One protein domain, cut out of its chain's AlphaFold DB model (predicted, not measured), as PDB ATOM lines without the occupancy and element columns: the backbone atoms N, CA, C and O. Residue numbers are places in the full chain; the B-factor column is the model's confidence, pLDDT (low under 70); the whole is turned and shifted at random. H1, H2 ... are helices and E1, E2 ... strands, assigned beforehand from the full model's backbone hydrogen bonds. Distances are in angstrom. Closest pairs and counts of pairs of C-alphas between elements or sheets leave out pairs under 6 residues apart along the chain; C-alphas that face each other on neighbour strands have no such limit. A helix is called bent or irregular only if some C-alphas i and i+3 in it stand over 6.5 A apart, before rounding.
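What this domain is: This is residues 93 to 259 of the 323 residues of an uncharacterized protein of marine sediment metagenome (UniProt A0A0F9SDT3). Three long helices, the bent H1, H3 and H4, run up and down in a row with H3 in the middle, and the shorter helices H2, H7 and H6 make a loose second layer over one side of that row. H5 lies across one end of H3, and a small strand hairpin, E1 and E2, sits beside H6 and H7. The printed part has 167 residues, in the order H1 H2 H3 H4 H5 E1 E2 H6 H7, with an antiparallel sheet of order E1 - E2; the class is mostly helix. It is compact, with a radius of gyration of the C-alphas of 16.0 A, and spans 45 by 36 by 35 A.

Where its parts are: The strands are E1, residues 210 to 212, and E2, residues 219 to 221. H6, residues 222 to 227, and H7, residues 240 to 251 and 16.7 A long, follow. H3, residues 150 to 172, is 32.9 A long. H4, residues 177 to 198, is 32.6 A long and irregular, but only just: C-alphas 178 and 181 are 6.8 A apart. H5 is residues 200 to 207 and H2 residues 138 to 145. H1, residues 94 to 119, was assigned as one helix by its hydrogen bonds but is bent: C-alphas 107 and 110 are 6.5 A apart. Its arms are H1a, residues 94 to 107, 19.3 A, and H1b, residues 110 to 119, 14.2 A. C-alpha 94 is at (300.549, 507.799, 453.963) and C-alpha 251 at (311.825, 487.204, 425.889).

How they stand to each other: E1 and E2 form a hairpin, with N 211 and O 220 within hydrogen-bond range at 2.8 A. The closest C-alphas of E1 and H7, Ile 211 and Thr 250, are 6.0 A apart. H7 touches H2, closest at Gly 249 and Ile 144, 5.0 A. With residues 248 to 251 alone H7 touches the hub H3, closest at Val 251 and Lys 152, 6.1 A. H3 touches H1b at a shallow tilt of 28 degrees, opposite ways, closest at Val 153 and Ser 119, 4.9 A. H3 and H4 form a helical hairpin at 25 degrees, closest at Asn 162 and Ile 191, 7.0 A. H5 touches H6, about perpendicular at 81 degrees, closest at Arg 207 and Gln 223, 5.4 A. H1a and H4 are apart. Every O i to N i+4 pair is within hydrogen-bond range in H1a, H1b, H2, H3, H5, H6 and H7, and 16 of 18 in H4.

The domain as a whole: The C-alphas farthest apart, Glu 125 and Asn 178, are 46.5 A apart. The printed part has no cut. The links H1 to H2 and H6 to H7 are long. Mean pLDDT of the printed part is 75.9; 59 residues are under 70, among them 93 to 103 and 226 to 239.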
ATOM      1  N   ASN A  93     296.735 506.382 455.800       43.91
ATOM      2  CA  ASN A  93     297.923 506.822 456.478       43.91
ATOM      3  C   ASN A  93     298.997 506.583 455.455       43.91
ATOM      4  O   ASN A  93     299.478 505.462 455.291       43.91
ATOM      5  N   GLN A  94     299.372 507.680 454.806       47.78
ATOM      6  CA  GLN A  94     300.549 507.799 453.963       47.78
ATOM      7  C   GLN A  94     301.784 507.111 454.583       47.78
ATOM      8  O   GLN A  94     302.688 506.734 453.853       47.78
ATOM      9  N   TYR A  95     301.814 506.901 455.909       40.28
ATOM     10  CA  TYR A  95     302.819 506.148 456.661       40.28
ATOM     11  C   TYR A  95     302.811 504.620 456.475       40.28
ATOM     12  O   TYR A  95     303.879 504.054 456.257       40.28
ATOM     13  N   GLU A  96     301.661 503.941 456.545       46.62
ATOM     14  CA  GLU A  96     301.591 502.479 456.331       46.62
ATOM     15  C   GLU A  96     301.882 502.149 454.870       46.62
ATOM     16  O   GLU A  96     302.667 501.251 454.563       46.62
ATOM     17  N   SER A  97     301.345 502.973 453.967       50.56
ATOM     18  CA  SER A  97     301.768 502.961 452.582       50.56
ATOM     19  C   SER A  97     303.237 503.301 452.438       50.56
ATOM     20  O   SER A  97     303.902 502.610 451.699       50.56
ATOM     21  N   ALA A  98     303.800 504.292 453.136       49.94
ATOM     22  CA  ALA A  98     305.215 504.635 452.985       49.94
ATOM     23  C   ALA A  98     306.139 503.503 453.445       49.94
ATOM     24  O   ALA A  98     307.188 503.303 452.835       49.94
ATOM     25  N   GLN A  99     305.773 502.760 454.490       53.22
ATOM     26  CA  GLN A  99     306.560 501.619 454.951       53.22
ATOM     27  C   GLN A  99     306.442 500.431 453.986       53.22
ATOM     28  O   GLN A  99     307.470 499.909 453.560       53.22
ATOM     29  N   LEU A 100     305.225 500.090 453.542       57.28
ATOM     30  CA  LEU A 100     305.018 499.127 452.453       57.28
ATOM     31  C   LEU A 100     305.782 499.559 451.193       57.28
ATOM     32  O   LEU A 100     306.474 498.755 450.579       57.28
ATOM     33  N   ASN A 101     305.750 500.843 450.854       62.78
ATOM     34  CA  ASN A 101     306.454 501.404 449.712       62.78
ATOM     35  C   ASN A 101     307.965 501.237 449.867       62.78
ATOM     36  O   ASN A 101     308.620 500.855 448.909       62.78
ATOM     37  N   LYS A 102     308.533 501.447 451.059       66.12
ATOM     38  CA  LYS A 102     309.966 501.221 451.308       66.12
ATOM     39  C   LYS A 102     310.358 499.759 451.137       66.12
ATOM     40  O   LYS A 102     311.363 499.486 450.484       66.12
ATOM     41  N   ASP A 103     309.574 498.829 451.676       69.81
ATOM     42  CA  ASP A 103     309.869 497.398 451.566       69.81
ATOM     43  C   ASP A 103     309.725 496.906 450.121       69.81
ATOM     44  O   ASP A 103     310.543 496.120 449.638       69.81
ATOM     45  N   TRP A 104     308.747 497.429 449.385       71.69
ATOM     46  CA  TRP A 104     308.555 497.102 447.975       71.69
ATOM     47  C   TRP A 104     309.570 497.760 447.053       71.69
ATOM     48  O   TRP A 104     310.091 497.088 446.167       71.69
ATOM     49  N   VAL A 105     309.944 499.017 447.295       73.75
ATOM     50  CA  VAL A 105     311.088 499.653 446.627       73.75
ATOM     51  C   VAL A 105     312.353 498.839 446.888       73.75
ATOM     52  O   VAL A 105     313.115 498.590 445.960       73.75
ATOM     53  N   ARG A 106     312.564 498.355 448.119       79.69
ATOM     54  CA  ARG A 106     313.708 497.499 448.460       79.69
ATOM     55  C   ARG A 106     313.691 496.165 447.711       79.69
ATOM     56  O   ARG A 106     314.764 495.677 447.374       79.69
ATOM     57  N   LYS A 107     312.515 495.594 447.428       82.00
ATOM     58  CA  LYS A 107     312.374 494.383 446.600       82.00
ATOM     59  C   LYS A 107     312.607 494.661 445.114       82.00
ATOM     60  O   LYS A 107     313.293 493.882 444.462       82.00
ATOM     61  N   TRP A 108     312.055 495.742 444.570       85.50
ATOM     62  CA  TRP A 108     312.135 496.044 443.138       85.50
ATOM     63  C   TRP A 108     313.474 496.632 442.709       85.50
ATOM     64  O   TRP A 108     313.936 496.351 441.608       85.50
ATOM     65  N   LYS A 109     314.125 497.411 443.575       87.44
ATOM     66  CA  LYS A 109     315.379 498.091 443.246       87.44
ATOM     67  C   LYS A 109     316.486 497.125 442.781       87.44
ATOM     68  O   LYS A 109     316.990 497.348 441.686       87.44
ATOM     69  N   PRO A 110     316.812 496.029 443.498       88.94
ATOM     70  CA  PRO A 110     317.829 495.076 443.043       88.94
ATOM     71  C   PRO A 110     317.482 494.394 441.714       88.94
ATOM     72  O   PRO A 110     318.379 494.086 440.938       88.94
ATOM     73  N   ILE A 111     316.192 494.164 441.441       90.31
ATOM     74  CA  ILE A 111     315.730 493.590 440.169       90.31
ATOM     75  C   ILE A 111     315.989 494.570 439.032       90.31
ATOM     76  O   ILE A 111     316.592 494.197 438.033       90.31
ATOM     77  N   LEU A 112     315.526 495.814 439.184       91.06
ATOM     78  CA  LEU A 112     315.665 496.838 438.153       91.06
ATOM     79  C   LEU A 112     317.140 497.117 437.865       91.06
ATOM     80  O   LEU A 112     317.535 497.087 436.710       91.06
ATOM     81  N   GLU A 113     317.964 497.274 438.905       90.62
ATOM     82  CA  GLU A 113     319.413 497.462 438.754       90.62
ATOM     83  C   GLU A 113     320.077 496.289 438.022       90.62
ATOM     84  O   GLU A 113     320.989 496.487 437.220       90.62
ATOM     85  N   TYR A 114     319.633 495.059 438.284       91.56
ATOM     86  CA  TYR A 114     320.145 493.884 437.591       91.56
ATOM     87  C   TYR A 114     319.712 493.835 436.122       91.56
ATOM     88  O   TYR A 114     320.555 493.588 435.263       91.56
ATOM     89  N   LEU A 115     318.435 494.089 435.816       92.69
ATOM     90  CA  LEU A 115     317.919 494.073 434.441       92.69
ATOM     91  C   LEU A 115     318.507 495.201 433.588       92.69
ATOM     92  O   LEU A 115     318.800 494.981 432.412       92.69
ATOM     93  N   GLU A 116     318.733 496.378 434.175       92.12
ATOM     94  CA  GLU A 116     319.442 497.480 433.517       92.12
ATOM     95  C   GLU A 116     320.854 497.063 433.140       92.12
ATOM     96  O   GLU A 116     321.203 497.113 431.965       92.12
ATOM     97  N   LYS A 117     321.629 496.558 434.107       89.75
ATOM     98  CA  LYS A 117     322.980 496.064 433.837       89.75
ATOM     99  C   LYS A 117     322.965 494.952 432.800       89.75
ATOM    100  O   LYS A 117     323.764 494.975 431.872       89.75
ATOM    101  N   TRP A 118     322.054 493.984 432.912       91.31
ATOM    102  CA  TRP A 118     321.941 492.895 431.938       91.31
ATOM    103  C   TRP A 118     321.711 493.436 430.521       91.31
ATOM    104  O   TRP A 118     322.279 492.914 429.562       91.31
ATOM    105  N   SER A 119     320.943 494.516 430.397       92.12
ATOM    106  CA  SER A 119     320.669 495.185 429.125       92.12
ATOM    107  C   SER A 119     321.845 496.020 428.605       92.12
ATOM    108  O   SER A 119     321.842 496.428 427.443       92.12
ATOM    109  N   GLU A 120     322.880 496.257 429.409       88.31
ATOM    110  CA  GLU A 120     324.129 496.839 428.931       88.31
ATOM    111  C   GLU A 120     324.919 495.793 428.124       88.31
ATOM    112  O   GLU A 120     325.026 494.614 428.486       88.31
ATOM    113  N   LEU A 121     325.532 496.235 427.023       69.62
ATOM    114  CA  LEU A 121     326.447 495.427 426.204       69.62
ATOM    115  C   LEU A 121     327.840 495.307 426.857       69.62
ATOM    116  O   LEU A 121     328.861 495.314 426.172       69.62
ATOM    117  N   ILE A 122     327.888 495.253 428.189       68.19
ATOM    118  CA  ILE A 122     329.118 495.109 428.970       68.19
ATOM    119  C   ILE A 122     329.409 493.609 429.175       68.19
ATOM    120  O   ILE A 122     328.464 492.832 429.364       68.19
ATOM    121  N   PRO A 123     330.689 493.184 429.139       66.44
ATOM    122  CA  PRO A 123     331.082 491.801 429.410       66.44
ATOM    123  C   PRO A 123     330.581 491.277 430.770       66.44
ATOM    124  O   PRO A 123     330.594 491.991 431.777       66.44
ATOM    125  N   GLU A 124     330.181 490.001 430.795       63.06
ATOM    126  CA  GLU A 124     329.518 489.312 431.921       63.06
ATOM    127  C   GLU A 124     330.337 489.259 433.224       63.06
ATOM    128  O   GLU A 124     329.786 489.059 434.307       63.06
ATOM    129  N   GLU A 125     331.642 489.515 433.155       62.44
ATOM    130  CA  GLU A 125     332.568 489.487 434.296       62.44
ATOM    131  C   GLU A 125     332.246 490.536 435.380       62.44
ATOM    132  O   GLU A 125     332.748 490.464 436.498       62.44
ATOM    133  N   SER A 126     331.360 491.490 435.087       58.53
ATOM    134  CA  SER A 126     330.947 492.564 436.000       58.53
ATOM    135  C   SER A 126     329.736 492.228 436.899       58.53
ATOM    136  O   SER A 126     329.377 493.028 437.769       58.53
ATOM    137  N   PHE A 127     329.129 491.040 436.757       58.03
ATOM    138  CA  PHE A 127     327.917 490.623 437.493       58.03
ATOM    139  C   PHE A 127     328.174 489.741 438.728       58.03
ATOM    140  O   PHE A 127     327.227 489.386 439.430       58.03
ATOM    141  N   SER A 128     329.435 489.418 439.035       55.88
ATOM    142  CA  SER A 128     329.844 488.382 440.003       55.88
ATOM    143  C   SER A 128     329.394 488.582 441.458       55.88
ATOM    144  O   SER A 128     329.588 487.694 442.282       55.88
ATOM    145  N   ASN A 129     328.823 489.736 441.809       64.00
ATOM    146  CA  ASN A 129     328.612 490.122 443.206       64.00
ATOM    147  C   ASN A 129     327.175 489.908 443.714       64.00
ATOM    148  O   ASN A 129     326.924 490.101 444.901       64.00
ATOM    149  N   LEU A 130     326.227 489.526 442.850       76.00
ATOM    150  CA  LEU A 130     324.844 489.235 443.242       76.00
ATOM    151  C   LEU A 130     324.506 487.784 442.902       76.00
ATOM    152  O   LEU A 130     324.157 487.463 441.771       76.00
ATOM    153  N   GLU A 131     324.599 486.900 443.894       85.62
ATOM    154  CA  GLU A 131     324.233 485.487 443.733       85.62
ATOM    155  C   GLU A 131     322.702 485.302 443.672       85.62
ATOM    156  O   GLU A 131     322.198 484.468 442.918       85.62
ATOM    157  N   PHE A 132     321.947 486.126 444.411       88.19
ATOM    158  CA  PHE A 132     320.488 486.043 444.515       88.19
ATOM    159  C   PHE A 132     319.798 487.406 444.401       88.19
ATOM    160  O   PHE A 132     320.266 488.407 444.941       88.19
ATOM    161  N   ILE A 133     318.617 487.414 443.779       87.38
ATOM    162  CA  ILE A 133     317.696 488.553 443.692       87.38
ATOM    163  C   ILE A 133     316.313 488.079 444.131       87.38
ATOM    164  O   ILE A 133     315.708 487.225 443.484       87.38
ATOM    165  N   ASN A 134     315.822 488.603 445.259       83.62
ATOM    166  CA  ASN A 134     314.548 488.204 445.876       83.62
ATOM    167  C   ASN A 134     314.345 486.677 445.958       83.62
ATOM    168  O   ASN A 134     313.274 486.161 445.655       83.62
ATOM    169  N   GLY A 135     315.394 485.953 446.361       84.62
ATOM    170  CA  GLY A 135     315.361 484.494 446.516       84.62
ATOM    171  C   GLY A 135     315.559 483.695 445.223       84.62
ATOM    172  O   GLY A 135     315.590 482.469 445.274       84.62
ATOM    173  N   VAL A 136     315.742 484.353 444.074       86.94
ATOM    174  CA  VAL A 136     316.039 483.705 442.789       86.94
ATOM    175  C   VAL A 136     317.527 483.839 442.476       86.94
ATOM    176  O   VAL A 136     318.068 484.939 442.551       86.94
ATOM    177  N   LYS A 137     318.193 482.738 442.109       90.81
ATOM    178  CA  LYS A 137     319.590 482.769 441.645       90.81
ATOM    179  C   LYS A 137     319.720 483.588 440.361       90.81
ATOM    180  O   LYS A 137     318.933 483.384 439.439       90.81
ATOM    181  N   THR A 138     320.726 484.451 440.267       90.62
ATOM    182  CA  THR A 138     320.979 485.249 439.051       90.62
ATOM    183  C   THR A 138     321.321 484.385 437.840       90.62
ATOM    184  O   THR A 138     320.861 484.680 436.741       90.62
ATOM    185  N   GLU A 139     322.006 483.259 438.049       90.12
ATOM    186  CA  GLU A 139     322.230 482.212 437.040       90.12
ATOM    187  C   GLU A 139     320.918 481.766 436.381       90.12
ATOM    188  O   GLU A 139     320.804 481.781 435.162       90.12
ATOM    189  N   LYS A 140     319.869 481.505 437.175       90.69
ATOM    190  CA  LYS A 140     318.552 481.124 436.644       90.69
ATOM    191  C   LYS A 140     317.946 482.229 435.774       90.69
ATOM    192  O   LYS A 140     317.276 481.920 434.796       90.69
ATOM    193  N   ILE A 141     318.140 483.503 436.123       91.81
ATOM    194  CA  ILE A 141     317.617 484.628 435.332       91.81
ATOM    195  C   ILE A 141     318.370 484.731 433.998       91.81
ATOM    196  O   ILE A 141     317.732 484.831 432.950       91.81
ATOM    197  N   ASN A 142     319.703 484.631 434.032       91.44
ATOM    198  CA  ASN A 142     320.551 484.598 432.837       91.44
ATOM    199  C   ASN A 142     320.187 483.425 431.924       91.44
ATOM    200  O   ASN A 142     319.954 483.625 430.735       91.44
ATOM    201  N   ASP A 143     320.054 482.224 432.489       91.00
ATOM    202  CA  ASP A 143     319.635 481.038 431.753       91.00
ATOM    203  C   ASP A 143     318.300 481.280 431.065       91.00
ATOM    204  O   ASP A 143     318.115 480.902 429.909       91.00
ATOM    205  N   ILE A 144     317.337 481.866 431.780       92.19
ATOM    206  CA  ILE A 144     315.991 482.124 431.273       92.19
ATOM    207  C   ILE A 144     316.016 483.096 430.092       92.19
ATOM    208  O   ILE A 144     315.368 482.818 429.086       92.19
ATOM    209  N   LEU A 145     316.789 484.177 430.190       91.69
ATOM    210  CA  LEU A 145     316.948 485.175 429.129       91.69
ATOM    211  C   LEU A 145     317.770 484.655 427.935       91.69
ATOM    212  O   LEU A 145     317.530 485.049 426.787       91.69
ATOM    213  N   GLY A 146     318.706 483.740 428.181       91.75
ATOM    214  CA  GLY A 146     319.602 483.174 427.177       91.75
ATOM    215  C   GLY A 146     320.543 484.214 426.561       91.75
ATOM    216  O   GLY A 146     320.853 485.238 427.164       91.75
ATOM    217  N   GLU A 147     320.992 483.951 425.329       91.56
ATOM    218  CA  GLU A 147     321.930 484.828 424.616       91.56
ATOM    219  C   GLU A 147     321.372 486.247 424.427       91.56
ATOM    220  O   GLU A 147     320.210 486.421 424.035       91.56
ATOM    221  N   LYS A 148     322.224 487.256 424.660       92.19
ATOM    222  CA  LYS A 148     321.913 488.670 424.434       92.19
ATOM    223  C   LYS A 148     321.870 488.981 422.937       92.19
ATOM    224  O   LYS A 148     322.896 489.041 422.270       92.19
ATOM    225  N   THR A 149     320.680 489.275 422.427       92.25
ATOM    226  CA  THR A 149     320.488 489.859 421.092       92.25
ATOM    227  C   THR A 149     320.028 491.308 421.216       92.25
ATOM    228  O   THR A 149     319.465 491.697 422.241       92.25
ATOM    229  N   SER A 150     320.201 492.116 420.166       92.38
ATOM    230  CA  SER A 150     319.722 493.508 420.167       92.38
ATOM    231  C   SER A 150     318.219 493.614 420.444       92.38
ATOM    232  O   SER A 150     317.799 494.525 421.153       92.38
ATOM    233  N   LEU A 151     317.420 492.664 419.941       91.50
ATOM    234  CA  LEU A 151     315.983 492.596 420.216       91.50
ATOM    235  C   LEU A 151     315.709 492.310 421.698       91.50
ATOM    236  O   LEU A 151     314.929 493.029 422.313       91.50
ATOM    237  N   LYS A 152     316.371 491.312 422.293       92.69
ATOM    238  CA  LYS A 152     316.160 490.961 423.707       92.69
ATOM    239  C   LYS A 152     316.601 492.074 424.652       92.69
ATOM    240  O   LYS A 152     315.884 492.391 425.592       92.69
ATOM    241  N   VAL A 153     317.742 492.709 424.379       93.38
ATOM    242  CA  VAL A 153     318.207 493.893 425.125       93.38
ATOM    243  C   VAL A 153     317.162 495.006 425.068       93.38
ATOM    244  O   VAL A 153     316.816 495.601 426.088       93.38
ATOM    245  N   TRP A 154     316.614 495.267 423.884       92.06
ATOM    246  CA  TRP A 154     315.556 496.253 423.714       92.06
ATOM    247  C   TRP A 154     314.278 495.869 424.484       92.06
ATOM    248  O   TRP A 154     313.701 496.722 425.157       92.06
ATOM    249  N   GLN A 155     313.879 494.591 424.466       90.44
ATOM    250  CA  GLN A 155     312.702 494.082 425.182       90.44
ATOM    251  C   GLN A 155     312.860 494.182 426.704       90.44
ATOM    252  O   GLN A 155     311.939 494.631 427.384       90.44
ATOM    253  N   VAL A 156     314.028 493.825 427.248       92.44
ATOM    254  CA  VAL A 156     314.298 493.938 428.690       92.44
ATOM    255  C   VAL A 156     314.321 495.401 429.134       92.44
ATOM    256  O   VAL A 156     313.727 495.724 430.165       92.44
ATOM    257  N   ASN A 157     314.908 496.309 428.347       91.56
ATOM    258  CA  ASN A 157     314.859 497.750 428.625       91.56
ATOM    259  C   ASN A 157     313.422 498.286 428.650       91.56
ATOM    260  O   ASN A 157     313.036 498.991 429.583       91.56
ATOM    261  N   PHE A 158     312.608 497.896 427.668       89.06
ATOM    262  CA  PHE A 158     311.196 498.257 427.607       89.06
ATOM    263  C   PHE A 158     310.412 497.763 428.835       89.06
ATOM    264  O   PHE A 158     309.685 498.543 429.452       89.06
ATOM    265  N   ILE A 159     310.597 496.503 429.242       87.75
ATOM    266  CA  ILE A 159     309.991 495.929 430.459       87.75
ATOM    267  C   ILE A 159     310.431 496.702 431.709       87.75
ATOM    268  O   ILE A 159     309.610 497.068 432.549       87.75
ATOM    269  N   THR A 160     311.728 496.985 431.817       90.38
ATOM    270  CA  THR A 160     312.339 497.663 432.967       90.38
ATOM    271  C   THR A 160     311.803 499.086 433.132       90.38
ATOM    272  O   THR A 160     311.450 499.494 434.239       90.38
ATOM    273  N   GLU A 161     311.689 499.835 432.032       88.00
ATOM    274  CA  GLU A 161     311.162 501.200 432.043       88.00
ATOM    275  C   GLU A 161     309.669 501.234 432.397       88.00
ATOM    276  O   GLU A 161     309.262 502.056 433.218       88.00
ATOM    277  N   ASN A 162     308.872 500.295 431.867       83.00
ATOM    278  CA  ASN A 162     307.468 500.149 432.263       83.00
ATOM    279  C   ASN A 162     307.329 499.898 433.766       83.00
ATOM    280  O   ASN A 162     306.596 500.617 434.441       83.00
ATOM    281  N   ILE A 163     308.063 498.923 434.316       83.81
ATOM    282  CA  ILE A 163     308.009 498.613 435.752       83.81
ATOM    283  C   ILE A 163     308.372 499.846 436.585       83.81
ATOM    284  O   ILE A 163     307.691 500.145 437.566       83.81
ATOM    285  N   ARG A 164     309.414 500.589 436.200       85.38
ATOM    286  CA  ARG A 164     309.850 501.795 436.915       85.38
ATOM    287  C   ARG A 164     308.767 502.871 436.963       85.38
ATOM    288  O   ARG A 164     308.453 503.355 438.048       85.38
ATOM    289  N   GLU A 165     308.199 503.226 435.817       82.00
ATOM    290  CA  GLU A 165     307.180 504.280 435.723       82.00
ATOM    291  C   GLU A 165     305.880 503.871 436.436       82.00
ATOM    292  O   GLU A 165     305.233 504.690 437.092       82.00
ATOM    293  N   LEU A 166     305.521 502.584 436.389       75.19
ATOM    294  CA  LEU A 166     304.382 502.046 437.135       75.19
ATOM    295  C   LEU A 166     304.606 502.095 438.648       75.19
ATOM    296  O   LEU A 166     303.694 502.481 439.380       75.19
ATOM    297  N   LEU A 167     305.802 501.736 439.122       77.00
ATOM    298  CA  LEU A 167     306.165 501.857 440.535       77.00
ATOM    299  C   LEU A 167     306.127 503.318 440.987       77.00
ATOM    300  O   LEU A 167     305.576 503.610 442.046       77.00
ATOM    301  N   GLU A 168     306.648 504.246 440.183       76.25
ATOM    302  CA  GLU A 168     306.576 505.680 440.475       76.25
ATOM    303  C   GLU A 168     305.120 506.156 440.577       76.25
ATOM    304  O   GLU A 168     304.738 506.759 441.580       76.25
ATOM    305  N   LEU A 169     304.261 505.800 439.615       71.12
ATOM    306  CA  LEU A 169     302.828 506.105 439.680       71.12
ATOM    307  C   LEU A 169     302.193 505.578 440.979       71.12
ATOM    308  O   LEU A 169     301.464 506.309 441.658       71.12
ATOM    309  N   TRP A 170     302.482 504.322 441.324       67.81
ATOM    310  CA  TRP A 170     301.952 503.651 442.511       67.81
ATOM    311  C   TRP A 170     302.420 504.286 443.821       67.81
ATOM    312  O   TRP A 170     301.645 504.367 444.778       67.81
ATOM    313  N   PHE A 171     303.666 504.749 443.883       67.19
ATOM    314  CA  PHE A 171     304.240 505.326 445.095       67.19
ATOM    315  C   PHE A 171     303.942 506.817 445.260       67.19
ATOM    316  O   PHE A 171     303.803 507.280 446.391       67.19
ATOM    317  N   THR A 172     303.774 507.559 444.166       63.03
ATOM    318  CA  THR A 172     303.539 509.009 444.204       63.03
ATOM    319  C   THR A 172     302.056 509.379 444.346       63.03
ATOM    320  O   THR A 172     301.756 510.490 444.780       63.03
ATOM    321  N   LYS A 173     301.100 508.501 443.988       54.56
ATOM    322  CA  LYS A 173     299.675 508.885 443.840       54.56
ATOM    323  C   LYS A 173     298.657 507.944 444.498       54.56
ATOM    324  O   LYS A 173     297.594 507.684 443.932       54.56
ATOM    325  N   GLN A 174     298.926 507.484 445.718       54.91
ATOM    326  CA  GLN A 174     297.994 506.609 446.451       54.91
ATOM    327  C   GLN A 174     296.643 507.249 446.832       54.91
ATOM    328  O   GLN A 174     295.705 506.531 447.170       54.91
ATOM    329  N   ASP A 175     296.495 508.572 446.713       44.78
ATOM    330  CA  ASP A 175     295.322 509.289 447.233       44.78
ATOM    331  C   ASP A 175     294.078 509.298 446.316       44.78
ATOM    332  O   ASP A 175     293.048 509.858 446.690       44.78
ATOM    333  N   SER A 176     294.078 508.662 445.132       47.38
ATOM    334  CA  SER A 176     292.831 508.565 444.342       47.38
ATOM    335  C   SER A 176     292.745 507.362 443.395       47.38
ATOM    336  O   SER A 176     293.266 507.396 442.281       47.38
ATOM    337  N   PHE A 177     291.975 506.349 443.806       45.31
ATOM    338  CA  PHE A 177     291.696 505.106 443.065       45.31
ATOM    339  C   PHE A 177     291.134 505.311 441.645       45.31
ATOM    340  O   PHE A 177     291.440 504.539 440.749       45.31
ATOM    341  N   ASN A 178     290.346 506.361 441.396       46.12
ATOM    342  CA  ASN A 178     289.757 506.581 440.065       46.12
ATOM    343  C   ASN A 178     290.705 507.286 439.082       46.12
ATOM    344  O   ASN A 178     290.400 507.368 437.895       46.12
ATOM    345  N   LYS A 179     291.848 507.809 439.547       52.62
ATOM    346  CA  LYS A 179     292.838 508.443 438.662       52.62
ATOM    347  C   LYS A 179     293.915 507.469 438.187       52.62
ATOM    348  O   LYS A 179     294.599 507.805 437.227       52.62
ATOM    349  N   THR A 180     294.066 506.298 438.808       61.34
ATOM    350  CA  THR A 180     295.187 505.384 438.534       61.34
ATOM    351  C   THR A 180     295.050 504.679 437.191       61.34
ATOM    352  O   THR A 180     295.989 504.754 436.410       61.34
ATOM    353  N   HIS A 181     293.881 504.128 436.845       61.88
ATOM    354  CA  HIS A 181     293.722 503.377 435.589       61.88
ATOM    355  C   HIS A 181     293.923 504.258 434.340       61.88
ATOM    356  O   HIS A 181     294.685 503.933 433.432       61.88
ATOM    357  N   GLY A 182     293.315 505.450 434.319       67.25
ATOM    358  CA  GLY A 182     293.505 506.405 433.221       67.25
ATOM    359  C   GLY A 182     294.924 506.985 433.142       67.25
ATOM    360  O   GLY A 182     295.371 507.359 432.062       67.25
ATOM    361  N   GLN A 183     295.644 507.075 434.265       70.12
ATOM    362  CA  GLN A 183     297.044 507.516 434.279       70.12
ATOM    363  C   GLN A 183     298.001 506.404 433.863       70.12
ATOM    364  O   GLN A 183     298.928 506.679 433.111       70.12
ATOM    365  N   GLN A 184     297.751 505.170 434.296       68.31
ATOM    366  CA  GLN A 184     298.486 503.990 433.866       68.31
ATOM    367  C   GLN A 184     298.391 503.827 432.355       68.31
ATOM    368  O   GLN A 184     299.420 503.763 431.692       68.31
ATOM    369  N   LYS A 185     297.173 503.870 431.803       73.31
ATOM    370  CA  LYS A 185     296.968 503.803 430.355       73.31
ATOM    371  C   LYS A 185     297.810 504.847 429.614       73.31
ATOM    372  O   LYS A 185     298.483 504.516 428.650       73.31
ATOM    373  N   ARG A 186     297.859 506.086 430.115       79.25
ATOM    374  CA  ARG A 186     298.692 507.157 429.533       79.25
ATOM    375  C   ARG A 186     300.196 506.903 429.663       79.25
ATOM    376  O   ARG A 186     300.942 507.313 428.781       79.25
ATOM    377  N   ILE A 187     300.652 506.297 430.762       75.38
ATOM    378  CA  ILE A 187     302.059 505.908 430.940       75.38
ATOM    379  C   ILE A 187     302.418 504.830 429.922       75.38
ATOM    380  O   ILE A 187     303.379 505.015 429.179       75.38
ATOM    381  N   ASN A 188     301.607 503.776 429.827       70.94
ATOM    382  CA  ASN A 188     301.796 502.705 428.853       70.94
ATOM    383  C   ASN A 188     301.815 503.265 427.425       70.94
ATOM    384  O   ASN A 188     302.781 503.039 426.705       70.94
ATOM    385  N   GLU A 189     300.832 504.091 427.048       80.81
ATOM    386  CA  GLU A 189     300.775 504.754 425.736       80.81
ATOM    387  C   GLU A 189     302.025 505.609 425.465       80.81
ATOM    388  O   GLU A 189     302.579 505.587 424.364       80.81
ATOM    389  N   LYS A 190     302.513 506.356 426.466       84.94
ATOM    390  CA  LYS A 190     303.723 507.186 426.349       84.94
ATOM    391  C   LYS A 190     304.974 506.331 426.125       84.94
ATOM    392  O   LYS A 190     305.788 506.679 425.268       84.94
ATOM    393  N   ILE A 191     305.151 505.258 426.897       79.00
ATOM    394  CA  ILE A 191     306.314 504.366 426.783       79.00
ATOM    395  C   ILE A 191     306.240 503.587 425.469       79.00
ATOM    396  O   ILE A 191     307.222 503.550 424.733       79.00
ATOM    397  N   GLN A 192     305.074 503.050 425.118       79.94
ATOM    398  CA  GLN A 192     304.825 502.414 423.828       79.94
ATOM    399  C   GLN A 192     305.234 503.334 422.677       79.94
ATOM    400  O   GLN A 192     306.081 502.964 421.870       79.94
ATOM    401  N   HIS A 193     304.723 504.568 422.648       84.31
ATOM    402  CA  HIS A 193     305.042 505.530 421.589       84.31
ATOM    403  C   HIS A 193     306.534 505.864 421.514       84.31
ATOM    404  O   HIS A 193     307.073 506.104 420.433       84.31
ATOM    405  N   LYS A 194     307.229 505.891 422.659       85.00
ATOM    406  CA  LYS A 194     308.686 506.063 422.710       85.00
ATOM    407  C   LYS A 194     309.391 504.891 422.020       85.00
ATOM    408  O   LYS A 194     310.234 505.125 421.160       85.00
ATOM    409  N   TYR A 195     309.061 503.657 422.388       81.44
ATOM    410  CA  TYR A 195     309.757 502.462 421.901       81.44
ATOM    411  C   TYR A 195     309.404 502.116 420.451       81.44
ATOM    412  O   TYR A 195     310.306 501.796 419.676       81.44
ATOM    413  N   GLU A 196     308.146 502.294 420.048       85.00
ATOM    414  CA  GLU A 196     307.699 502.159 418.657       85.00
ATOM    415  C   GLU A 196     308.491 503.079 417.715       85.00
ATOM    416  O   GLU A 196     308.933 502.658 416.648       85.00
ATOM    417  N   LYS A 197     308.759 504.322 418.139       86.94
ATOM    418  CA  LYS A 197     309.566 505.275 417.364       86.94
ATOM    419  C   LYS A 197     311.050 504.942 417.311       86.94
ATOM    420  O   LYS A 197     311.705 505.297 416.335       86.94
ATOM    421  N   LEU A 198     311.597 504.345 418.369       82.44
ATOM    422  CA  LEU A 198     313.021 504.016 418.432       82.44
ATOM    423  C   LEU A 198     313.368 502.864 417.488       82.44
ATOM    424  O   LEU A 198     314.435 502.892 416.876       82.44
ATOM    425  N   ASN A 199     312.491 501.859 417.376       85.00
ATOM    426  CA  ASN A 199     312.671 500.736 416.463       85.00
ATOM    427  C   ASN A 199     311.331 500.020 416.199       85.00
ATOM    428  O   ASN A 199     310.916 499.155 416.973       85.00
ATOM    429  N   SER A 200     310.658 500.374 415.101       88.38
ATOM    430  CA  SER A 200     309.334 499.833 414.766       88.38
ATOM    431  C   SER A 200     309.354 498.332 414.472       88.38
ATOM    432  O   SER A 200     308.412 497.632 414.823       88.38
ATOM    433  N   GLU A 201     310.443 497.812 413.897       91.00
ATOM    434  CA  GLU A 201     310.601 496.375 413.642       91.00
ATOM    435  C   GLU A 201     310.682 495.583 414.958       91.00
ATOM    436  O   GLU A 201     310.053 494.535 415.113       91.00
ATOM    437  N   PHE A 202     311.439 496.088 415.937       89.94
ATOM    438  CA  PHE A 202     311.526 495.453 417.256       89.94
ATOM    439  C   PHE A 202     310.193 495.535 417.997       89.94
ATOM    440  O   PHE A 202     309.819 494.584 418.685       89.94
ATOM    441  N   TRP A 203     309.459 496.633 417.817       86.38
ATOM    442  CA  TRP A 203     308.109 496.779 418.345       86.38
ATOM    443  C   TRP A 203     307.141 495.744 417.760       86.38
ATOM    444  O   TRP A 203     306.480 495.049 418.528       86.38
ATOM    445  N   GLU A 204     307.107 495.559 416.437       87.81
ATOM    446  CA  GLU A 204     306.251 494.547 415.799       87.81
ATOM    447  C   GLU A 204     306.553 493.135 416.310       87.81
ATOM    448  O   GLU A 204     305.643 492.435 416.756       87.81
ATOM    449  N   LYS A 205     307.836 492.758 416.370       87.19
ATOM    450  CA  LYS A 205     308.267 491.458 416.913       87.19
ATOM    451  C   LYS A 205     307.894 491.271 418.383       87.19
ATOM    452  O   LYS A 205     307.617 490.160 418.821       87.19
ATOM    453  N   THR A 206     307.900 492.350 419.158       84.38
ATOM    454  CA  THR A 206     307.536 492.329 420.580       84.38
ATOM    455  C   THR A 206     306.027 492.217 420.768       84.38
ATOM    456  O   THR A 206     305.582 491.491 421.652       84.38
ATOM    457  N   ARG A 207     305.231 492.869 419.916       83.00
ATOM    458  CA  ARG A 207     303.770 492.729 419.898       83.00
ATOM    459  C   ARG A 207     303.337 491.312 419.525       83.00
ATOM    460  O   ARG A 207     302.377 490.803 420.085       83.00
ATOM    461  N   GLU A 208     304.036 490.680 418.592       85.81
ATOM    462  CA  GLU A 208     303.745 489.307 418.156       85.81
ATOM    463  C   GLU A 208     304.256 488.239 419.134       85.81
ATOM    464  O   GLU A 208     303.948 487.057 418.978       85.81
ATOM    465  N   LEU A 209     305.020 488.639 420.156       83.69
ATOM    466  CA  LEU A 209     305.551 487.722 421.150       83.69
ATOM    467  C   LEU A 209     304.417 487.179 422.029       83.69
ATOM    468  O   LEU A 209     303.856 487.901 422.851       83.69
ATOM    469  N   ALA A 210     304.107 485.897 421.863       80.81
ATOM    470  CA  ALA A 210     303.057 485.200 422.591       80.81
ATOM    471  C   ALA A 210     303.597 484.544 423.871       80.81
ATOM    472  O   ALA A 210     304.571 483.792 423.841       80.81
ATOM    473  N   ILE A 211     302.925 484.801 424.990       73.56
ATOM    474  CA  ILE A 211     303.239 484.285 426.319       73.56
ATOM    475  C   ILE A 211     302.193 483.233 426.688       73.56
ATOM    476  O   ILE A 211     301.003 483.559 426.698       73.56
ATOM    477  N   PRO A 212     302.589 481.989 427.002       70.19
ATOM    478  CA  PRO A 212     301.649 480.978 427.460       70.19
ATOM    479  C   PRO A 212     301.120 481.334 428.857       70.19
ATOM    480  O   PRO A 212     301.893 481.603 429.781       70.19
ATOM    481  N   ILE A 213     299.798 481.323 429.019       69.44
ATOM    482  CA  ILE A 213     299.122 481.665 430.286       69.44
ATOM    483  C   ILE A 213     298.573 480.442 431.030       69.44
ATOM    484  O   ILE A 213     298.197 480.566 432.194       69.44
ATOM    485  N   ASP A 214     298.548 479.267 430.398       66.12
ATOM    486  CA  ASP A 214     298.159 478.006 431.032       66.12
ATOM    487  C   ASP A 214     298.693 476.765 430.293       66.12
ATOM    488  O   ASP A 214     299.243 476.849 429.195       66.12
ATOM    489  N   GLU A 215     298.497 475.594 430.907       65.19
ATOM    490  CA  GLU A 215     298.871 474.276 430.366       65.19
ATOM    491  C   GLU A 215     298.078 473.879 429.106       65.19
ATOM    492  O   GLU A 215     298.418 472.903 428.438       65.19
ATOM    493  N   ILE A 216     297.021 474.627 428.770       65.50
ATOM    494  CA  ILE A 216     296.129 474.376 427.630       65.50
ATOM    495  C   ILE A 216     296.576 475.205 426.405       65.50
ATOM    496  O   ILE A 216     295.944 475.160 425.351       65.50
ATOM    497  N   ASN A 217     297.726 475.884 426.493       64.25
ATOM    498  CA  ASN A 217     298.296 476.733 425.446       64.25
ATOM    499  C   ASN A 217     297.393 477.913 425.064       64.25
ATOM    500  O   ASN A 217     297.332 478.299 423.896       64.25
ATOM    501  N   HIS A 218     296.698 478.518 426.026       69.44
ATOM    502  CA  HIS A 218     296.235 479.880 425.801       69.44
ATOM    503  C   HIS A 218     297.438 480.824 425.793       69.44
ATOM    504  O   HIS A 218     298.392 480.654 426.560       69.44
ATOM    505  N   PHE A 219     297.382 481.832 424.925       74.81
ATOM    506  CA  PHE A 219     298.447 482.810 424.762       74.81
ATOM    507  C   PHE A 219     297.916 484.223 424.959       74.81
ATOM    508  O   PHE A 219     296.797 484.538 424.556       74.81
ATOM    509  N   ILE A 220     298.752 485.072 425.542       75.06
ATOM    510  CA  ILE A 220     298.577 486.522 425.574       75.06
ATOM    511  C   ILE A 220     299.785 487.154 424.893       75.06
ATOM    512  O   ILE A 220     300.907 486.677 425.069       75.06
ATOM    513  N   SER A 221     299.598 488.203 424.099       81.06
ATOM    514  CA  SER A 221     300.758 488.941 423.596       81.06
ATOM    515  C   SER A 221     301.499 489.618 424.749       81.06
ATOM    516  O   SER A 221     300.897 489.986 425.762       81.06
ATOM    517  N   LEU A 222     302.808 489.835 424.599       78.31
ATOM    518  CA  LEU A 222     303.565 490.618 425.569       78.31
ATOM    519  C   LEU A 222     302.896 491.981 425.755       78.31
ATOM    520  O   LEU A 222     302.640 492.341 426.892       78.31
ATOM    521  N   GLN A 223     302.503 492.664 424.674       74.69
ATOM    522  CA  GLN A 223     301.788 493.943 424.749       74.69
ATOM    523  C   GLN A 223     300.532 493.873 425.633       74.69
ATOM    524  O   GLN A 223     300.407 494.670 426.558       74.69
ATOM    525  N   GLU A 224     299.631 492.915 425.400       72.50
ATOM    526  CA  GLU A 224     298.416 492.752 426.213       72.50
ATOM    527  C   GLU A 224     298.738 492.453 427.686       72.50
ATOM    528  O   GLU A 224     298.046 492.926 428.593       72.50
ATOM    529  N   LEU A 225     299.817 491.711 427.953       71.94
ATOM    530  CA  LEU A 225     300.291 491.487 429.317       71.94
ATOM    531  C   LEU A 225     300.786 492.789 429.976       71.94
ATOM    532  O   LEU A 225     300.535 493.024 431.159       71.94
ATOM    533  N   LEU A 226     301.443 493.668 429.220       68.06
ATOM    534  CA  LEU A 226     301.891 494.976 429.718       68.06
ATOM    535  C   LEU A 226     300.742 495.979 429.861       68.06
ATOM    536  O   LEU A 226     300.765 496.847 430.734       68.06
ATOM    537  N   ASP A 227     299.698 495.842 429.053       65.00
ATOM    538  CA  ASP A 227     298.467 496.615 429.204       65.00
ATOM    539  C   ASP A 227     297.671 496.183 430.445       65.00
ATOM    540  O   ASP A 227     296.907 496.968 431.008       65.00
ATOM    541  N   THR A 228     297.927 494.972 430.945       61.06
ATOM    542  CA  THR A 228     297.342 494.415 432.172       61.06
ATOM    543  C   THR A 228     298.307 494.441 433.372       61.06
ATOM    544  O   THR A 228     298.050 493.828 434.406       61.06
ATOM    545  N   TRP A 229     299.395 495.227 433.323       63.91
ATOM    546  CA  TRP A 229     300.486 495.227 434.325       63.91
ATOM    547  C   TRP A 229     300.097 495.643 435.758       63.91
ATOM    548  O   TRP A 229     300.902 495.515 436.684       63.91
ATOM    549  N   GLU A 230     298.860 496.091 435.996       55.28
ATOM    550  CA  GLU A 230     298.341 496.301 437.357       55.28
ATOM    551  C   GLU A 230     298.516 495.043 438.234       55.28
ATOM    552  O   GLU A 230     298.682 495.166 439.446       55.28
ATOM    553  N   TYR A 231     298.568 493.855 437.618       55.50
ATOM    554  CA  TYR A 231     298.726 492.564 438.288       55.50
ATOM    555  C   TYR A 231     300.183 492.170 438.598       55.50
ATOM    556  O   TYR A 231     300.442 491.593 439.654       55.50
ATOM    557  N   ILE A 232     301.152 492.508 437.739       57.28
ATOM    558  CA  ILE A 232     302.569 492.122 437.925       57.28
ATOM    559  C   ILE A 232     303.288 493.084 438.882       57.28
ATOM    560  O   ILE A 232     304.054 492.654 439.739       57.28
ATOM    561  N   VAL A 233     303.026 494.392 438.770       55.00
ATOM    562  CA  VAL A 233     303.634 495.431 439.635       55.00
ATOM    563  C   VAL A 233     302.813 495.652 440.904       55.00
ATOM    564  O   VAL A 233     303.156 496.480 441.750       55.00
ATOM    565  N   CYS A 234     301.746 494.874 441.099       59.50
ATOM    566  CA  CYS A 234     300.994 494.958 442.328       59.50
ATOM    567  C   CYS A 234     301.896 494.670 443.535       59.50
ATOM    568  O   CYS A 234     302.377 493.556 443.728       59.50
ATOM    569  N   ILE A 235     302.011 495.666 444.410       52.47
ATOM    570  CA  ILE A 235     302.615 495.635 445.755       52.47
ATOM    571  C   ILE A 235     301.957 494.555 446.650       52.47
ATOM    572  O   ILE A 235     302.354 494.315 447.782       52.47
ATOM    573  N   SER A 236     300.909 493.883 446.188       53.28
ATOM    574  CA  SER A 236     300.259 492.785 446.905       53.28
ATOM    575  C   SER A 236     300.324 491.458 446.152       53.28
ATOM    576  O   SER A 236     299.736 490.494 446.623       53.28
ATOM    577  N   ASN A 237     301.037 491.372 445.020       64.62
ATOM    578  CA  ASN A 237     301.244 490.111 444.314       64.62
ATOM    579  C   ASN A 237     302.408 489.334 444.967       64.62
ATOM    580  O   ASN A 237     303.571 489.700 444.776       64.62
ATOM    581  N   PRO A 238     302.144 488.251 445.723       62.22
ATOM    582  CA  PRO A 238     303.201 487.453 446.345       62.22
ATOM    583  C   PRO A 238     304.040 486.685 445.312       62.22
ATOM    584  O   PRO A 238     305.170 486.306 445.611       62.22
ATOM    585  N   ASN A 239     303.517 486.499 444.098       68.88
ATOM    586  CA  ASN A 239     304.128 485.744 443.007       68.88
ATOM    587  C   ASN A 239     304.793 486.637 441.950       68.88
ATOM    588  O   ASN A 239     305.215 486.126 440.916       68.88
ATOM    589  N   PHE A 240     304.954 487.940 442.209       77.75
ATOM    590  CA  PHE A 240     305.478 488.897 441.226       77.75
ATOM    591  C   PHE A 240     306.818 488.469 440.598       77.75
ATOM    592  O   PHE A 240     307.053 488.715 439.419       77.75
ATOM    593  N   MET A 241     307.696 487.801 441.364       84.12
ATOM    594  CA  MET A 241     308.955 487.265 440.834       84.12
ATOM    595  C   MET A 241     308.723 486.155 439.814       84.12
ATOM    596  O   MET A 241     309.417 486.121 438.806       84.12
ATOM    597  N   ASN A 242     307.770 485.254 440.048       81.12
ATOM    598  CA  ASN A 242     307.454 484.188 439.100       81.12
ATOM    599  C   ASN A 242     306.840 484.764 437.821       81.12
ATOM    600  O   ASN A 242     307.240 484.359 436.733       81.12
ATOM    601  N   ASP A 243     305.962 485.760 437.948       79.38
ATOM    602  CA  ASP A 243     305.376 486.447 436.794       79.38
ATOM    603  C   ASP A 243     306.446 487.202 435.994       79.38
ATOM    604  O   ASP A 243     306.491 487.112 434.768       79.38
ATOM    605  N   LEU A 244     307.382 487.875 436.674       86.19
ATOM    606  CA  LEU A 244     308.527 488.500 436.017       86.19
ATOM    607  C   LEU A 244     309.404 487.464 435.303       86.19
ATOM    608  O   LEU A 244     309.773 487.672 434.151       86.19
ATOM    609  N   LEU A 245     309.728 486.343 435.950       87.50
ATOM    610  CA  LEU A 245     310.500 485.269 435.320       87.50
ATOM    611  C   LEU A 245     309.785 484.692 434.096       87.50
ATOM    612  O   LEU A 245     310.457 484.330 433.134       87.50
ATOM    613  N   ALA A 246     308.454 484.633 434.107       83.75
ATOM    614  CA  ALA A 246     307.669 484.182 432.967       83.75
ATOM    615  C   ALA A 246     307.781 485.129 431.763       83.75
ATOM    616  O   ALA A 246     308.036 484.698 430.634       83.75
ATOM    617  N   ILE A 247     307.708 486.436 432.022       85.88
ATOM    618  CA  ILE A 247     307.914 487.481 431.013       85.88
ATOM    619  C   ILE A 247     309.331 487.399 430.437       85.88
ATOM    620  O   ILE A 247     309.508 487.340 429.219       85.88
ATOM    621  N   LEU A 248     310.346 487.351 431.307       90.25
ATOM    622  CA  LEU A 248     311.748 487.261 430.895       90.25
ATOM    623  C   LEU A 248     312.037 485.950 430.150       90.25
ATOM    624  O   LEU A 248     312.811 485.943 429.197       90.25
ATOM    625  N   GLY A 249     311.385 484.850 430.532       87.50
ATOM    626  CA  GLY A 249     311.475 483.582 429.812       87.50
ATOM    627  C   GLY A 249     310.927 483.674 428.413       87.50
ATOM    628  O   GLY A 249     311.593 483.233 427.483       87.50
ATOM    629  N   THR A 250     309.790 484.339 428.243       85.12
ATOM    630  CA  THR A 250     309.218 484.548 426.914       85.12
ATOM    631  C   THR A 250     310.163 485.371 426.035       85.12
ATOM    632  O   THR A 250     310.436 484.977 424.903       85.12
ATOM    633  N   VAL A 251     310.757 486.445 426.573       88.44
ATOM    634  CA  VAL A 251     311.825 487.204 425.889       88.44
ATOM    635  C   VAL A 251     312.999 486.293 425.515       88.44
ATOM    636  O   VAL A 251     313.544 486.379 424.415       88.44
ATOM    637  N   GLY A 252     313.372 485.373 426.403       88.56
ATOM    638  CA  GLY A 252     314.413 484.381 426.166       88.56
ATOM    639  C   GLY A 252     314.056 483.258 425.187       88.56
ATOM    640  O   GLY A 252     314.945 482.487 424.824       88.56
ATOM    641  N   GLY A 253     312.802 483.168 424.730       83.38
ATOM    642  CA  GLY A 253     312.297 482.074 423.894       83.38
ATOM    643  C   GLY A 253     311.941 480.805 424.679       83.38
ATOM    644  O   GLY A 253     311.854 479.723 424.104       83.38
ATOM    645  N   LYS A 254     311.758 480.913 425.998       80.31
ATOM    646  CA  LYS A 254     311.340 479.830 426.888       80.31
ATOM    647  C   LYS A 254     309.874 479.994 427.267       80.31
ATOM    648  O   LYS A 254     309.470 481.026 427.793       80.31
ATOM    649  N   ALA A 255     309.096 478.935 427.066       65.31
ATOM    650  CA  ALA A 255     307.740 478.858 427.586       65.31
ATOM    651  C   ALA A 255     307.794 478.746 429.115       65.31
ATOM    652  O   ALA A 255     308.156 477.705 429.666       65.31
ATOM    653  N   ILE A 256     307.469 479.839 429.796       68.00
ATOM    654  CA  ILE A 256     307.297 479.876 431.242       68.00
ATOM    655  C   ILE A 256     305.916 480.470 431.483       68.00
ATOM    656  O   ILE A 256     305.618 481.562 431.009       68.00
ATOM    657  N   TYR A 257     305.069 479.720 432.181       68.06
ATOM    658  CA  TYR A 257     303.680 480.098 432.399       68.06
ATOM    659  C   TYR A 257     303.580 481.328 433.300       68.06
ATOM    660  O   TYR A 257     304.123 481.336 434.408       68.06
ATOM    661  N   VAL A 258     302.846 482.345 432.846       62.78
ATOM    662  CA  VAL A 258     302.410 483.443 433.716       62.78
ATOM    663  C   VAL A 258     301.238 482.943 434.547       62.78
ATOM    664  O   VAL A 258     300.277 482.403 434.001       62.78
ATOM    665  N   HIS A 259     301.282 483.126 435.866       58.47
ATOM    666  CA  HIS A 259     300.112 482.831 436.679       58.47
ATOM    667  C   HIS A 259     299.033 483.878 436.397       58.47
ATOM    668  O   HIS A 259     299.198 485.055 436.714       58.47
TER     669      HIS A 259